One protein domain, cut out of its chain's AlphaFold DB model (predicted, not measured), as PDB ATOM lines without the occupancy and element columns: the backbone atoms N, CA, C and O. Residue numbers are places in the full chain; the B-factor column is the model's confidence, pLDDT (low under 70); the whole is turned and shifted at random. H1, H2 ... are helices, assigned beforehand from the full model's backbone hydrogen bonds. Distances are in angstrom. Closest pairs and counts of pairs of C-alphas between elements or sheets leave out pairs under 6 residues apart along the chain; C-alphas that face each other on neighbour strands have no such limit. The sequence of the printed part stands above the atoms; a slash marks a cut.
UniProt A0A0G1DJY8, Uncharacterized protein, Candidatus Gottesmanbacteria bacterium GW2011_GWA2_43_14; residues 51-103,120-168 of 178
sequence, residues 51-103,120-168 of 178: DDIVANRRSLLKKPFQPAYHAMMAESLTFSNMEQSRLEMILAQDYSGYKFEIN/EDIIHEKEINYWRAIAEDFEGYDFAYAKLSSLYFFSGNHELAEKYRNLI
ATOM      1  N   ASP A  51     -31.161   0.587 -44.462       60.19
ATOM      2  CA  ASP A  51     -32.616   0.500 -44.621       60.19
ATOM      3  C   ASP A  51     -33.115  -0.954 -44.660       60.19
ATOM      4  O   ASP A  51     -34.141  -1.274 -44.045       60.19
ATOM      5  N   ASP A  52     -32.350  -1.857 -45.280       61.69
ATOM      6  CA  ASP A  52     -32.720  -3.269 -45.395       61.69
ATOM      7  C   ASP A  52     -32.637  -3.977 -44.042       61.69
ATOM      8  O   ASP A  52     -33.535  -4.740 -43.691       61.69
ATOM      9  N   ILE A  53     -31.636  -3.668 -43.209       62.16
ATOM     10  CA  ILE A  53     -31.507  -4.257 -41.863       62.16
ATOM     11  C   ILE A  53     -32.718  -3.893 -40.992       62.16
ATOM     12  O   ILE A  53     -33.278  -4.745 -40.296       62.16
ATOM     13  N   VAL A  54     -33.159  -2.631 -41.023       63.78
ATOM     14  CA  VAL A  54     -34.312  -2.173 -40.230       63.78
ATOM     15  C   VAL A  54     -35.616  -2.787 -40.747       63.78
ATOM     16  O   VAL A  54     -36.460  -3.210 -39.947       63.78
ATOM     17  N   ALA A  55     -35.789  -2.870 -42.069       66.12
ATOM     18  CA  ALA A  55     -36.945  -3.508 -42.693       66.12
ATOM     19  C   ALA A  55     -37.002  -5.020 -42.401       66.12
ATOM     20  O   ALA A  55     -38.067  -5.545 -42.043       66.12
ATOM     21  N   ASN A  56     -35.859  -5.702 -42.460       66.81
ATOM     22  CA  ASN A  56     -35.722  -7.128 -42.167       66.81
ATOM     23  C   ASN A  56     -36.017  -7.416 -40.695       66.81
ATOM     24  O   ASN A  56     -36.851  -8.274 -40.398       66.81
ATOM     25  N   ARG A  57     -35.460  -6.620 -39.770       66.50
ATOM     26  CA  ARG A  57     -35.777  -6.722 -38.336       66.50
ATOM     27  C   ARG A  57     -37.271  -6.565 -38.082       66.50
ATOM     28  O   ARG A  57     -37.859  -7.394 -37.398       66.50
ATOM     29  N   ARG A  58     -37.927  -5.553 -38.662       66.69
ATOM     30  CA  ARG A  58     -39.388  -5.375 -38.522       66.69
ATOM     31  C   ARG A  58     -40.186  -6.555 -39.075       66.69
ATOM     32  O   ARG A  58     -41.242  -6.872 -38.530       66.69
ATOM     33  N   SER A  59     -39.708  -7.184 -40.142       66.44
ATOM     34  CA  SER A  59     -40.353  -8.355 -40.741       66.44
ATOM     35  C   SER A  59     -40.215  -9.589 -39.845       66.44
ATOM     36  O   SER A  59     -41.223 -10.244 -39.572       66.44
ATOM     37  N   LEU A  60     -39.027  -9.825 -39.274       65.19
ATOM     38  CA  LEU A  60     -38.795 -10.847 -38.243       65.19
ATOM     39  C   LEU A  60     -39.649 -10.622 -36.996       65.19
ATOM     40  O   LEU A  60     -40.228 -11.571 -36.473       65.19
ATOM     41  N   LEU A  61     -39.808  -9.367 -36.552       64.88
ATOM     42  CA  LEU A  61     -40.663  -9.046 -35.405       64.88
ATOM     43  C   LEU A  61     -42.112  -9.519 -35.601       64.88
ATOM     44  O   LEU A  61     -42.757  -9.833 -34.605       64.88
ATOM     45  N   LYS A  62     -42.617  -9.547 -36.842       65.94
ATOM     46  CA  LYS A  62     -43.983  -9.989 -37.166       65.94
ATOM     47  C   LYS A  62     -44.090 -11.495 -37.404       65.94
ATOM     48  O   LYS A  62     -45.178 -12.046 -37.274       65.94
ATOM     49  N   LYS A  63     -43.005 -12.132 -37.846       67.00
ATOM     50  CA  LYS A  63     -42.989 -13.515 -38.344       67.00
ATOM     51  C   LYS A  63     -41.684 -14.222 -37.932       67.00
ATOM     52  O   LYS A  63     -40.852 -14.509 -38.792       67.00
ATOM     53  N   PRO A  64     -41.509 -14.520 -36.634       66.44
ATOM     54  CA  PRO A  64     -40.229 -14.933 -36.048       66.44
ATOM     55  C   PRO A  64     -39.802 -16.378 -36.340       66.44
ATOM     56  O   PRO A  64     -38.736 -16.781 -35.906       66.44
ATOM     57  N   PHE A  65     -40.632 -17.174 -37.019       72.00
ATOM     58  CA  PHE A  65     -40.354 -18.588 -37.322       72.00
ATOM     59  C   PHE A  65     -40.224 -18.849 -38.824       72.00
ATOM     60  O   PHE A  65     -40.246 -19.988 -39.280       72.00
ATOM     61  N   GLN A  66     -40.185 -17.784 -39.623       73.56
ATOM     62  CA  GLN A  66     -40.115 -17.898 -41.070       73.56
ATOM     63  C   GLN A  66     -38.642 -17.933 -41.492       73.56
ATOM     64  O   GLN A  66     -37.953 -16.916 -41.350       73.56
ATOM     65  N   PRO A  67     -38.157 -19.054 -42.056       73.62
ATOM     66  CA  PRO A  67     -36.742 -19.223 -42.385       73.62
ATOM     67  C   PRO A  67     -36.244 -18.159 -43.370       73.62
ATOM     68  O   PRO A  67     -35.108 -17.704 -43.271       73.62
ATOM     69  N   ALA A  68     -37.115 -17.696 -44.273       77.56
ATOM     70  CA  ALA A  68     -36.784 -16.656 -45.242       77.56
ATOM     71  C   ALA A  68     -36.330 -15.343 -44.581       77.56
ATOM     72  O   ALA A  68     -35.371 -14.737 -45.045       77.56
ATOM     73  N   TYR A  69     -36.967 -14.905 -43.489       79.00
ATOM     74  CA  TYR A  69     -36.580 -13.639 -42.857       79.00
ATOM     75  C   TYR A  69     -35.275 -13.751 -42.068       79.00
ATOM     76  O   TYR A  69     -34.502 -12.796 -42.052       79.00
ATOM     77  N   HIS A  70     -35.004 -14.914 -41.472       82.62
ATOM     78  CA  HIS A  70     -33.717 -15.194 -40.836       82.62
ATOM     79  C   HIS A  70     -32.590 -15.219 -41.874       82.62
ATOM     80  O   HIS A  70     -31.560 -14.581 -41.678       82.62
ATOM     81  N   ALA A  71     -32.818 -15.836 -43.038       82.44
ATOM     82  CA  ALA A  71     -31.860 -15.817 -44.142       82.44
ATOM     83  C   ALA A  71     -31.580 -14.389 -44.653       82.44
ATOM     84  O   ALA A  71     -30.424 -14.020 -44.840       82.44
ATOM     85  N   MET A  72     -32.619 -13.561 -44.810       80.56
ATOM     86  CA  MET A  72     -32.464 -12.157 -45.216       80.56
ATOM     87  C   MET A  72     -31.711 -11.323 -44.168       80.56
ATOM     88  O   MET A  72     -30.887 -10.476 -44.518       80.56
ATOM     89  N   MET A  73     -31.968 -11.543 -42.873       81.75
ATOM     90  CA  MET A  73     -31.223 -10.851 -41.819       81.75
ATOM     91  C   MET A  73     -29.765 -11.318 -41.770       81.75
ATOM     92  O   MET A  73     -28.873 -10.472 -41.684       81.75
ATOM     93  N   ALA A  74     -29.510 -12.620 -41.923       85.75
ATOM     94  CA  ALA A  74     -28.164 -13.173 -42.024       85.75
ATOM     95  C   ALA A  74     -27.371 -12.514 -43.161       85.75
ATOM     96  O   ALA A  74     -26.267 -12.021 -42.925       85.75
ATOM     97  N   GLU A  75     -27.965 -12.426 -44.355       83.06
ATOM     98  CA  GLU A  75     -27.363 -11.777 -45.523       83.06
ATOM     99  C   GLU A  75     -27.007 -10.314 -45.223       83.06
ATOM    100  O   GLU A  75     -25.862  -9.903 -45.425       83.06
ATOM    101  N   SER A  76     -27.935  -9.565 -44.619       81.88
ATOM    102  CA  SER A  76     -27.734  -8.150 -44.274       81.88
ATOM    103  C   SER A  76     -26.637  -7.910 -43.223       81.88
ATOM    104  O   SER A  76     -26.013  -6.848 -43.188       81.88
ATOM    105  N   LEU A  77     -26.371  -8.904 -42.371       78.69
ATOM    106  CA  LEU A  77     -25.363  -8.840 -41.312       78.69
ATOM    107  C   LEU A  77     -23.986  -9.356 -41.748       78.69
ATOM    108  O   LEU A  77     -23.014  -9.140 -41.025       78.69
ATOM    109  N   THR A  78     -23.870 -10.000 -42.915       81.44
ATOM    110  CA  THR A  78     -22.651 -10.702 -43.370       81.44
ATOM    111  C   THR A  78     -21.385  -9.848 -43.265       81.44
ATOM    112  O   THR A  78     -20.330 -10.337 -42.861       81.44
ATOM    113  N   PHE A  79     -21.489  -8.558 -43.599       74.38
ATOM    114  CA  PHE A  79     -20.352  -7.635 -43.637       74.38
ATOM    115  C   PHE A  79     -20.235  -6.725 -42.407       74.38
ATOM    116  O   PHE A  79     -19.204  -6.080 -42.230       74.38
ATOM    117  N   SER A  80     -21.264  -6.664 -41.558       75.31
ATOM    118  CA  SER A  80     -21.330  -5.756 -40.403       75.31
ATOM    119  C   SER A  80     -21.172  -6.483 -39.067       75.31
ATOM    120  O   SER A  80     -20.485  -5.990 -38.177       75.31
ATOM    121  N   ASN A  81     -21.759  -7.673 -38.929       78.38
ATOM    122  CA  ASN A  81     -21.687  -8.495 -37.729       78.38
ATOM    123  C   ASN A  81     -21.737  -9.983 -38.106       78.38
ATOM    124  O   ASN A  81     -22.791 -10.620 -38.095       78.38
ATOM    125  N   MET A  82     -20.566 -10.527 -38.447       79.75
ATOM    126  CA  MET A  82     -20.421 -11.895 -38.949       79.75
ATOM    127  C   MET A  82     -20.919 -12.954 -37.955       79.75
ATOM    128  O   MET A  82     -21.459 -13.972 -38.379       79.75
ATOM    129  N   GLU A  83     -20.793 -12.715 -36.645       82.56
ATOM    130  CA  GLU A  83     -21.267 -13.678 -35.647       82.56
ATOM    131  C   GLU A  83     -22.797 -13.707 -35.581       82.56
ATOM    132  O   GLU A  83     -23.389 -14.781 -35.664       82.56
ATOM    133  N   GLN A  84     -23.461 -12.546 -35.548       80.75
ATOM    134  CA  GLN A  84     -24.928 -12.499 -35.621       80.75
ATOM    135  C   GLN A  84     -25.452 -13.006 -36.968       80.75
ATOM    136  O   GLN A  84     -26.460 -13.705 -37.001       80.75
ATOM    137  N   SER A  85     -24.748 -12.721 -38.068       83.31
ATOM    138  CA  SER A  85     -25.058 -13.277 -39.390       83.31
ATOM    139  C   SER A  85     -25.053 -14.808 -39.370       83.31
ATOM    140  O   SER A  85     -26.006 -15.442 -39.821       83.31
ATOM    141  N   ARG A  86     -24.018 -15.414 -38.776       84.25
ATOM    142  CA  ARG A  86     -23.898 -16.870 -38.646       84.25
ATOM    143  C   ARG A  86     -25.042 -17.463 -37.824       84.25
ATOM    144  O   ARG A  86     -25.598 -18.479 -38.231       84.25
ATOM    145  N   LEU A  87     -25.400 -16.836 -36.704       84.94
ATOM    146  CA  LEU A  87     -26.505 -17.279 -35.846       84.94
ATOM    147  C   LEU A  87     -27.857 -17.213 -36.569       84.94
ATOM    148  O   LEU A  87     -28.609 -18.183 -36.545       84.94
ATOM    149  N   GLU A  88     -28.135 -16.126 -37.286       84.25
ATOM    150  CA  GLU A  88     -29.341 -15.997 -38.112       84.25
ATOM    151  C   GLU A  88     -29.412 -17.073 -39.205       84.25
ATOM    152  O   GLU A  88     -30.477 -17.610 -39.507       84.25
ATOM    153  N   MET A  89     -28.264 -17.453 -39.766       86.19
ATOM    154  CA  MET A  89     -28.192 -18.515 -40.763       86.19
ATOM    155  C   MET A  89     -28.468 -19.905 -40.166       86.19
ATOM    156  O   MET A  89     -29.115 -20.720 -40.822       86.19
ATOM    157  N   ILE A  90     -28.028 -20.168 -38.928       83.25
ATOM    158  CA  ILE A  90     -28.362 -21.397 -38.182       83.25
ATOM    159  C   ILE A  90     -29.872 -21.465 -37.951       83.25
ATOM    160  O   ILE A  90     -30.495 -22.458 -38.308       83.25
ATOM    161  N   LEU A  91     -30.478 -20.374 -37.473       82.31
ATOM    162  CA  LEU A  91     -31.926 -20.290 -37.263       82.31
ATOM    163  C   LEU A  91     -32.706 -20.510 -38.568       82.31
ATOM    164  O   LEU A  91     -33.694 -21.242 -38.594       82.31
ATOM    165  N   ALA A  92     -32.246 -19.928 -39.680       84.19
ATOM    166  CA  ALA A  92     -32.850 -20.152 -40.990       84.19
ATOM    167  C   ALA A  92     -32.798 -21.631 -41.412       84.19
ATOM    168  O   ALA A  92     -33.777 -22.150 -41.952       84.19
ATOM    169  N   GLN A  93     -31.673 -22.310 -41.167       78.50
ATOM    170  CA  GLN A  93     -31.507 -23.732 -41.469       78.50
ATOM    171  C   GLN A  93     -32.383 -24.605 -40.575       78.50
ATOM    172  O   GLN A  93     -33.118 -25.443 -41.103       78.50
ATOM    173  N   ASP A  94     -32.376 -24.359 -39.267       74.69
ATOM    174  CA  ASP A  94     -33.209 -25.076 -38.308       74.69
ATOM    175  C   ASP A  94     -34.678 -24.971 -38.731       74.69
ATOM    176  O   ASP A  94     -35.328 -25.989 -38.972       74.69
ATOM    177  N   TYR A  95     -35.184 -23.762 -39.005       70.81
ATOM    178  CA  TYR A  95     -36.575 -23.570 -39.437       70.81
ATOM    179  C   TYR A  95     -36.892 -24.067 -40.845       70.81
ATOM    180  O   TYR A  95     -38.055 -24.343 -41.132       70.81
ATOM    181  N   SER A  96     -35.896 -24.238 -41.718       70.31
ATOM    182  CA  SER A  96     -36.104 -24.869 -43.028       70.31
ATOM    183  C   SER A  96     -36.369 -26.378 -42.923       70.31
ATOM    184  O   SER A  96     -37.075 -26.938 -43.764       70.31
ATOM    185  N   GLY A  97     -35.831 -27.031 -41.880       55.75
ATOM    186  CA  GLY A  97     -35.995 -28.461 -41.611       55.75
ATOM    187  C   GLY A  97     -37.271 -28.808 -40.841       55.75
ATOM    188  O   GLY A  97     -37.780 -29.928 -40.951       55.75
ATOM    189  N   TYR A  98     -37.840 -27.851 -40.106       51.75
ATOM    190  CA  TYR A  98     -39.145 -28.024 -39.482       51.75
ATOM    191  C   TYR A  98     -40.254 -27.932 -40.538       51.75
ATOM    192  O   TYR A  98     -40.632 -26.853 -40.991       51.75
ATOM    193  N   LYS A  99     -40.872 -29.074 -40.868       41.50
ATOM    194  CA  LYS A  99     -42.247 -29.083 -41.388       41.50
ATOM    195  C   LYS A  99     -43.177 -28.655 -40.255       41.50
ATOM    196  O   LYS A  99     -43.822 -29.487 -39.627       41.50
ATOM    197  N   PHE A 100     -43.228 -27.360 -39.965       43.84
ATOM    198  CA  PHE A 100     -44.366 -26.817 -39.244       43.84
ATOM    199  C   PHE A 100     -45.602 -27.128 -40.093       43.84
ATOM    200  O   PHE A 100     -45.776 -26.563 -41.173       43.84
ATOM    201  N   GLU A 101     -46.453 -28.050 -39.640       38.12
ATOM    202  CA  GLU A 101     -47.852 -28.027 -40.050       38.12
ATOM    203  C   GLU A 101     -48.379 -26.659 -39.622       38.12
ATOM    204  O   GLU A 101     -48.558 -26.380 -38.435       38.12
ATOM    205  N   ILE A 102     -48.512 -25.756 -40.591       39.88
ATOM    206  CA  ILE A 102     -49.052 -24.421 -40.379       39.88
ATOM    207  C   ILE A 102     -50.525 -24.588 -39.988       39.88
ATOM    208  O   ILE A 102     -51.414 -24.559 -40.831       39.88
ATOM    209  N   ASN A 103     -50.781 -24.747 -38.692       36.53
ATOM    210  CA  ASN A 103     -52.089 -24.584 -38.077       36.53
ATOM    211  C   ASN A 103     -52.096 -23.220 -37.372       36.53
ATOM    212  O   ASN A 103     -51.414 -23.051 -36.368       36.53
ATOM    213  N   GLU A 120     -54.535 -13.585 -27.036       52.41
ATOM    214  CA  GLU A 120     -53.333 -12.769 -27.233       52.41
ATOM    215  C   GLU A 120     -52.255 -13.089 -26.188       52.41
ATOM    216  O   GLU A 120     -51.102 -13.315 -26.553       52.41
ATOM    217  N   ASP A 121     -52.650 -13.261 -24.923       58.00
ATOM    218  CA  ASP A 121     -51.742 -13.603 -23.822       58.00
ATOM    219  C   ASP A 121     -51.040 -14.953 -24.038       58.00
ATOM    220  O   ASP A 121     -49.835 -15.076 -23.827       58.00
ATOM    221  N   ILE A 122     -51.768 -15.960 -24.537       58.88
ATOM    222  CA  ILE A 122     -51.229 -17.310 -24.773       58.88
ATOM    223  C   ILE A 122     -50.199 -17.302 -25.911       58.88
ATOM    224  O   ILE A 122     -49.185 -18.002 -25.856       58.88
ATOM    225  N   ILE A 123     -50.456 -16.531 -26.970       60.25
ATOM    226  CA  ILE A 123     -49.531 -16.397 -28.102       60.25
ATOM    227  C   ILE A 123     -48.288 -15.620 -27.661       60.25
ATOM    228  O   ILE A 123     -47.165 -16.040 -27.946       60.25
ATOM    229  N   HIS A 124     -48.490 -14.543 -26.908       69.25
ATOM    230  CA  HIS A 124     -47.425 -13.711 -26.373       69.25
ATOM    231  C   HIS A 124     -46.505 -14.491 -25.416       69.25
ATOM    232  O   HIS A 124     -45.283 -14.373 -25.488       69.25
ATOM    233  N   GLU A 125     -47.064 -15.343 -24.553       74.31
ATOM    234  CA  GLU A 125     -46.293 -16.181 -23.631       74.31
ATOM    235  C   GLU A 125     -45.453 -17.237 -24.364       74.31
ATOM    236  O   GLU A 125     -44.276 -17.431 -24.048       74.31
ATOM    237  N   LYS A 126     -46.019 -17.892 -25.387       71.75
ATOM    238  CA  LYS A 126     -45.272 -18.843 -26.228       71.75
ATOM    239  C   LYS A 126     -44.107 -18.169 -26.940       71.75
ATOM    240  O   LYS A 126     -43.012 -18.727 -26.975       71.75
ATOM    241  N   GLU A 127     -44.334 -16.974 -27.479       74.19
ATOM    242  CA  GLU A 127     -43.295 -16.200 -28.147       74.19
ATOM    243  C   GLU A 127     -42.188 -15.781 -27.164       74.19
ATOM    244  O   GLU A 127     -41.008 -15.963 -27.466       74.19
ATOM    245  N   ILE A 128     -42.541 -15.314 -25.959       83.31
ATOM    246  CA  ILE A 128     -41.572 -15.027 -24.889       83.31
ATOM    247  C   ILE A 128     -40.733 -16.264 -24.560       83.31
ATOM    248  O   ILE A 128     -39.508 -16.166 -24.488       83.31
ATOM    249  N   ASN A 129     -41.371 -17.410 -24.313       81.38
ATOM    250  CA  ASN A 129     -40.668 -18.618 -23.881       81.38
ATOM    251  C   ASN A 129     -39.698 -19.122 -24.952       81.38
ATOM    252  O   ASN A 129     -38.581 -19.512 -24.629       81.38
ATOM    253  N   TYR A 130     -40.095 -19.047 -26.221       79.31
ATOM    254  CA  TYR A 130     -39.215 -19.368 -27.336       79.31
ATOM    255  C   TYR A 130     -38.006 -18.424 -27.398       79.31
ATOM    256  O   TYR A 130     -36.870 -18.888 -27.399       79.31
ATOM    257  N   TRP A 131     -38.219 -17.104 -27.383       81.31
ATOM    258  CA  TRP A 131     -37.096 -16.163 -27.462       81.31
ATOM    259  C   TRP A 131     -36.189 -16.224 -26.235       81.31
ATOM    260  O   TRP A 131     -35.003 -15.928 -26.346       81.31
ATOM    261  N   ARG A 132     -36.723 -16.644 -25.083       87.75
ATOM    262  CA  ARG A 132     -35.934 -16.939 -23.887       87.75
ATOM    263  C   ARG A 132     -35.030 -18.150 -24.108       87.75
ATOM    264  O   ARG A 132     -33.847 -18.031 -23.831       87.75
ATOM    265  N   ALA A 133     -35.550 -19.245 -24.665       80.69
ATOM    266  CA  ALA A 133     -34.740 -20.417 -25.002       80.69
ATOM    267  C   ALA A 133     -33.620 -20.063 -25.996       80.69
ATOM    268  O   ALA A 133     -32.463 -20.364 -25.744       80.69
ATOM    269  N   ILE A 134     -33.929 -19.301 -27.052       78.94
ATOM    270  CA  ILE A 134     -32.913 -18.802 -27.998       78.94
ATOM    271  C   ILE A 134     -31.853 -17.945 -27.290       78.94
ATOM    272  O   ILE A 134     -30.666 -18.074 -27.563       78.94
ATOM    273  N   ALA A 135     -32.260 -17.061 -26.380       85.75
ATOM    274  CA  ALA A 135     -31.340 -16.221 -25.618       85.75
ATOM    275  C   ALA A 135     -30.455 -17.009 -24.628       85.75
ATOM    276  O   ALA A 135     -29.380 -16.527 -24.267       85.75
ATOM    277  N   GLU A 136     -30.920 -18.174 -24.169       86.38
ATOM    278  CA  GLU A 136     -30.180 -19.108 -23.313       86.38
ATOM    279  C   GLU A 136     -29.209 -19.973 -24.133       86.38
ATOM    280  O   GLU A 136     -28.054 -20.124 -23.740       86.38
ATOM    281  N   ASP A 137     -29.645 -20.474 -25.293       80.31
ATOM    282  CA  ASP A 137     -28.829 -21.286 -26.205       80.31
ATOM    283  C   ASP A 137     -27.736 -20.458 -26.905       80.31
ATOM    284  O   ASP A 137     -26.654 -20.966 -27.213       80.31
ATOM    285  N   PHE A 138     -28.001 -19.167 -27.138       80.19
ATOM    286  CA  PHE A 138     -27.109 -18.235 -27.824       80.19
ATOM    287  C   PHE A 138     -26.840 -16.990 -26.963       80.19
ATOM    288  O   PHE A 138     -27.376 -15.903 -27.203       80.19
ATOM    289  N   GLU A 139     -25.988 -17.143 -25.947       83.12
ATOM    290  CA  GLU A 139     -25.578 -16.033 -25.080       83.12
ATOM    291  C   GLU A 139     -24.942 -14.888 -25.895       83.12
ATOM    292  O   GLU A 139     -24.101 -15.106 -26.767       83.12
ATOM    293  N   GLY A 140     -25.347 -13.646 -25.613       79.81
ATOM    294  CA  GLY A 140     -24.875 -12.467 -26.344       79.81
ATOM    295  C   GLY A 140     -25.610 -12.207 -27.662       79.81
ATOM    296  O   GLY A 140     -25.195 -11.340 -28.431       79.81
ATOM    297  N   TYR A 141     -26.698 -12.928 -27.949       82.81
ATOM    298  CA  TYR A 141     -27.470 -12.695 -29.161       82.81
ATOM    299  C   TYR A 141     -28.419 -11.493 -29.029       82.81
ATOM    300  O   TYR A 141     -29.581 -11.602 -28.629       82.81
ATOM    301  N   ASP A 142     -27.914 -10.322 -29.421       80.38
ATOM    302  CA  ASP A 142     -28.583  -9.025 -29.254       80.38
ATOM    303  C   ASP A 142     -30.017  -8.971 -29.787       80.38
ATOM    304  O   ASP A 142     -30.868  -8.286 -29.216       80.38
ATOM    305  N   PHE A 143     -30.307  -9.671 -30.888       80.94
ATOM    306  CA  PHE A 143     -31.649  -9.663 -31.462       80.94
ATOM    307  C   PHE A 143     -32.666 -10.353 -30.548       80.94
ATOM    308  O   PHE A 143     -33.757  -9.814 -30.343       80.94
ATOM    309  N   ALA A 144     -32.304 -11.486 -29.939       83.50
ATOM    310  CA  ALA A 144     -33.172 -12.166 -28.982       83.50
ATOM    311  C   ALA A 144     -33.444 -11.282 -27.756       83.50
ATOM    312  O   ALA A 144     -34.592 -11.161 -27.324       83.50
ATOM    313  N   TYR A 145     -32.434 -10.567 -27.251       86.06
ATOM    314  CA  TYR A 145     -32.614  -9.609 -26.156       86.06
ATOM    315  C   TYR A 145     -33.501  -8.420 -26.545       86.06
ATOM    316  O   TYR A 145     -34.405  -8.053 -25.792       86.06
ATOM    317  N   ALA A 146     -33.316  -7.852 -27.739       80.31
ATOM    318  CA  ALA A 146     -34.169  -6.780 -28.254       80.31
ATOM    319  C   ALA A 146     -35.631  -7.226 -28.383       80.31
ATOM    320  O   ALA A 146     -36.553  -6.485 -28.029       80.31
ATOM    321  N   LYS A 147     -35.846  -8.458 -28.845       82.12
ATOM    322  CA  LYS A 147     -37.174  -9.043 -28.991       82.12
ATOM    323  C   LYS A 147     -37.836  -9.301 -27.641       82.12
ATOM    324  O   LYS A 147     -38.970  -8.866 -27.446       82.12
ATOM    325  N   LEU A 148     -37.130  -9.923 -26.696       85.62
ATOM    326  CA  LEU A 148     -37.618 -10.132 -25.329       85.62
ATOM    327  C   LEU A 148     -37.945  -8.805 -24.648       85.62
ATOM    328  O   LEU A 148     -39.017  -8.674 -24.065       85.62
ATOM    329  N   SER A 149     -37.075  -7.801 -24.783       81.56
ATOM    330  CA  SER A 149     -37.320  -6.457 -24.256       81.56
ATOM    331  C   SER A 149     -38.636  -5.876 -24.784       81.56
ATOM    332  O   SER A 149     -39.475  -5.424 -24.005       81.56
ATOM    333  N   SER A 150     -38.855  -5.958 -26.099       79.56
ATOM    334  CA  SER A 150     -40.086  -5.487 -26.731       79.56
ATOM    335  C   SER A 150     -41.323  -6.252 -26.260       79.56
ATOM    336  O   SER A 150     -42.343  -5.623 -25.992       79.56
ATOM    337  N   LEU A 151     -41.257  -7.582 -26.171       81.75
ATOM    338  CA  LEU A 151     -42.381  -8.410 -25.725       81.75
ATOM    339  C   LEU A 151     -42.746  -8.079 -24.276       81.75
ATOM    340  O   LEU A 151     -43.891  -7.744 -23.983       81.75
ATOM    341  N   TYR A 152     -41.770  -8.063 -23.367       84.88
ATOM    342  CA  TYR A 152     -42.045  -7.718 -21.973       84.88
ATOM    343  C   TYR A 152     -42.612  -6.306 -21.822       84.88
ATOM    344  O   TYR A 152     -43.543  -6.114 -21.041       84.88
ATOM    345  N   PHE A 153     -42.132  -5.347 -22.621       80.44
ATOM    346  CA  PHE A 153     -42.666  -3.989 -22.628       80.44
ATOM    347  C   PHE A 153     -44.154  -3.960 -23.002       80.44
ATOM    348  O   PHE A 153     -44.935  -3.308 -22.311       80.44
ATOM    349  N   PHE A 154     -44.556  -4.684 -24.051       75.00
ATOM    350  CA  PHE A 154     -45.957  -4.742 -24.483       75.00
ATOM    351  C   PHE A 154     -46.855  -5.539 -23.530       75.00
ATOM    352  O   PHE A 154     -48.014  -5.175 -23.370       75.00
ATOM    353  N   SER A 155     -46.318  -6.535 -22.820       79.44
ATOM    354  CA  SER A 155     -47.037  -7.227 -21.734       79.44
ATOM    355  C   SER A 155     -47.142  -6.429 -20.423       79.44
ATOM    356  O   SER A 155     -47.656  -6.940 -19.433       79.44
ATOM    357  N   GLY A 156     -46.614  -5.199 -20.373       78.50
ATOM    358  CA  GLY A 156     -46.612  -4.355 -19.172       78.50
ATOM    359  C   GLY A 156     -45.550  -4.719 -18.126       78.50
ATOM    360  O   GLY A 156     -45.460  -4.069 -17.085       78.50
ATOM    361  N   ASN A 157     -44.697  -5.713 -18.391       87.75
ATOM    362  CA  ASN A 157     -43.584  -6.076 -17.517       87.75
ATOM    363  C   ASN A 157     -42.343  -5.227 -17.836       87.75
ATOM    364  O   ASN A 157     -41.378  -5.675 -18.460       87.75
ATOM    365  N   HIS A 158     -42.384  -3.962 -17.422       86.88
ATOM    366  CA  HIS A 158     -41.329  -2.994 -17.725       86.88
ATOM    367  C   HIS A 158     -39.970  -3.349 -17.102       86.88
ATOM    368  O   HIS A 158     -38.941  -3.058 -17.707       86.88
ATOM    369  N   GLU A 159     -39.952  -4.024 -15.950       93.69
ATOM    370  CA  GLU A 159     -38.713  -4.450 -15.291       93.69
ATOM    371  C   GLU A 159     -37.947  -5.467 -16.146       93.69
ATOM    372  O   GLU A 159     -36.763  -5.283 -16.437       93.69
ATOM    373  N   LEU A 160     -38.627  -6.518 -16.621       91.12
ATOM    374  CA  LEU A 160     -38.000  -7.485 -17.520       91.12
ATOM    375  C   LEU A 160     -37.659  -6.854 -18.870       91.12
ATOM    376  O   LEU A 160     -36.614  -7.164 -19.440       91.12
ATOM    377  N   ALA A 161     -38.493  -5.937 -19.361       83.12
ATOM    378  CA  ALA A 161     -38.202  -5.212 -20.589       83.12
ATOM    379  C   ALA A 161     -36.868  -4.456 -20.501       83.12
ATOM    380  O   ALA A 161     -36.037  -4.546 -21.410       83.12
ATOM    381  N   GLU A 162     -36.648  -3.743 -19.398       87.38
ATOM    382  CA  GLU A 162     -35.420  -2.997 -19.142       87.38
ATOM    383  C   GLU A 162     -34.228  -3.927 -18.900       87.38
ATOM    384  O   GLU A 162     -33.156  -3.702 -19.466       87.38
ATOM    385  N   LYS A 163     -34.424  -5.027 -18.159       93.00
ATOM    386  CA  LYS A 163     -33.398  -6.060 -17.956       93.00
ATOM    387  C   LYS A 163     -32.812  -6.533 -19.286       93.00
ATOM    388  O   LYS A 163     -31.600  -6.478 -19.459       93.00
ATOM    389  N   TYR A 164     -33.654  -6.969 -20.227       88.62
ATOM    390  CA  TYR A 164     -33.172  -7.452 -21.525       88.62
ATOM    391  C   TYR A 164     -32.612  -6.330 -22.401       88.62
ATOM    392  O   TYR A 164     -31.642  -6.550 -23.119       88.62
ATOM    393  N   ARG A 165     -33.153  -5.109 -22.306       86.38
ATOM    394  CA  ARG A 165     -32.600  -3.949 -23.019       86.38
ATOM    395  C   ARG A 165     -31.154  -3.662 -22.615       86.38
ATOM    396  O   ARG A 165     -30.342  -3.342 -23.474       86.38
ATOM    397  N   ASN A 166     -30.841  -3.787 -21.327       87.69
ATOM    398  CA  ASN A 166     -29.511  -3.511 -20.783       87.69
ATOM    399  C   ASN A 166     -28.468  -4.586 -21.132       87.69
ATOM    400  O   ASN A 166     -27.275  -4.332 -20.985       87.69
ATOM    401  N   LEU A 167     -28.902  -5.763 -21.597       86.50
ATOM    402  CA  LEU A 167     -28.010  -6.813 -22.101       86.50
ATOM    403  C   LEU A 167     -27.540  -6.547 -23.534       86.50
ATOM    404  O   LEU A 167     -26.551  -7.134 -23.961       86.50
ATOM    405  N   ILE A 168     -28.217  -5.658 -24.266       83.69
ATOM    406  CA  ILE A 168     -27.817  -5.273 -25.618       83.69
ATOM    407  C   ILE A 168     -26.624  -4.317 -25.494       83.69
ATOM    408  O   ILE A 168     -26.766  -3.252 -24.878       83.69
TER     409      ILE A 168
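AT A GLANCE: This is residues 51 to 103 and 120 to 168 of the 178 residues of an uncharacterized protein of Candidatus Gottesmanbacteria bacterium GW2011_GWA2_43_14 (UniProt A0A0G1DJY8). You are looking at two lobes of three helices each, H1 to H3 and H4 to H6. In each lobe the chain folds back and forth through two tight turns, with its second helix between the other two; the lobes come near each other at H1 and H5 but are only loosely joined. The printed part has 102 residues with six named helices, in the order H1 H2 H3 H4 H5 H6, and no named strand; the class is all helix. The whole is compact, with a radius of gyration of the C-alphas of 13.5 A, and rounded, spanning 34 by 34 by 27 A.

HOW THE PARTS SIT: Start from the longest helix, H4, residues 120 to 137. It touches H5, residues 142 to 154, most closely at the C-alphas of Ala 135 and Ala 144, 5.6 A apart; this helical hairpin has a shallow tilt of 25 degrees, opposite ways. Next look at H6, residues 158 to 167, which forms a hairpin with H5 at a shallow tilt of 12 degrees, opposite ways; their closest C-alphas, Ser 149 and Ala 161, are 4.0 A apart. H4 and H6 are apart. Now turn to H1, residues 51 to 62: it is close to H5 but not clearly touching, with the C-alphas of Leu 61 and Lys 147 closest at 7.3 A, at a steep tilt of 53 degrees. H1 touches H2, residues 67 to 77, in a hairpin at a shallow tilt of 30 degrees, opposite ways, closest at the C-alphas of Leu 60 and Tyr 69, 5.8 A. H2 forms a further hairpin with H3, residues 82 to 97, at a shallow tilt of 12 degrees, opposite ways; their closest C-alphas, Ala 74 and Ser 85, are 4.1 A apart. H3 and H5 are apart, but only just, at 8.1 A. Every O i to N i+4 pair is within hydrogen-bond range in H1, H2, H3, H4 and H5; in H6 it is 5 of 6.

IN THESE COORDINATES: Find C-alpha 120 at (-53.333, -12.769, -27.233); from there H4 runs 26.0 A to C-alpha 137 at (-28.829, -21.286, -26.205). H5 covers 18.5 A and H6 14.5 A, ending at C-alpha 167, (-28.010, -6.813, -22.101). H1 begins at C-alpha 51, (-32.616, 0.500, -44.621), and is 17.2 A long; H2 measures 15.4 A and H3 22.9 A.

THE WHOLE: The C-alphas of Phe 79 and Asp 121, the two farthest apart, are 37.6 A apart. Residues 104 to 119 are not printed, and C-alphas 103 and 120 are 16.1 A apart across this cut. Of the links that are printed whole, none is long. In this model the mean pLDDT of the printed part is 75.6; look for values under 70 at residues 51 to 64, 97 to 103 and 120 to 124.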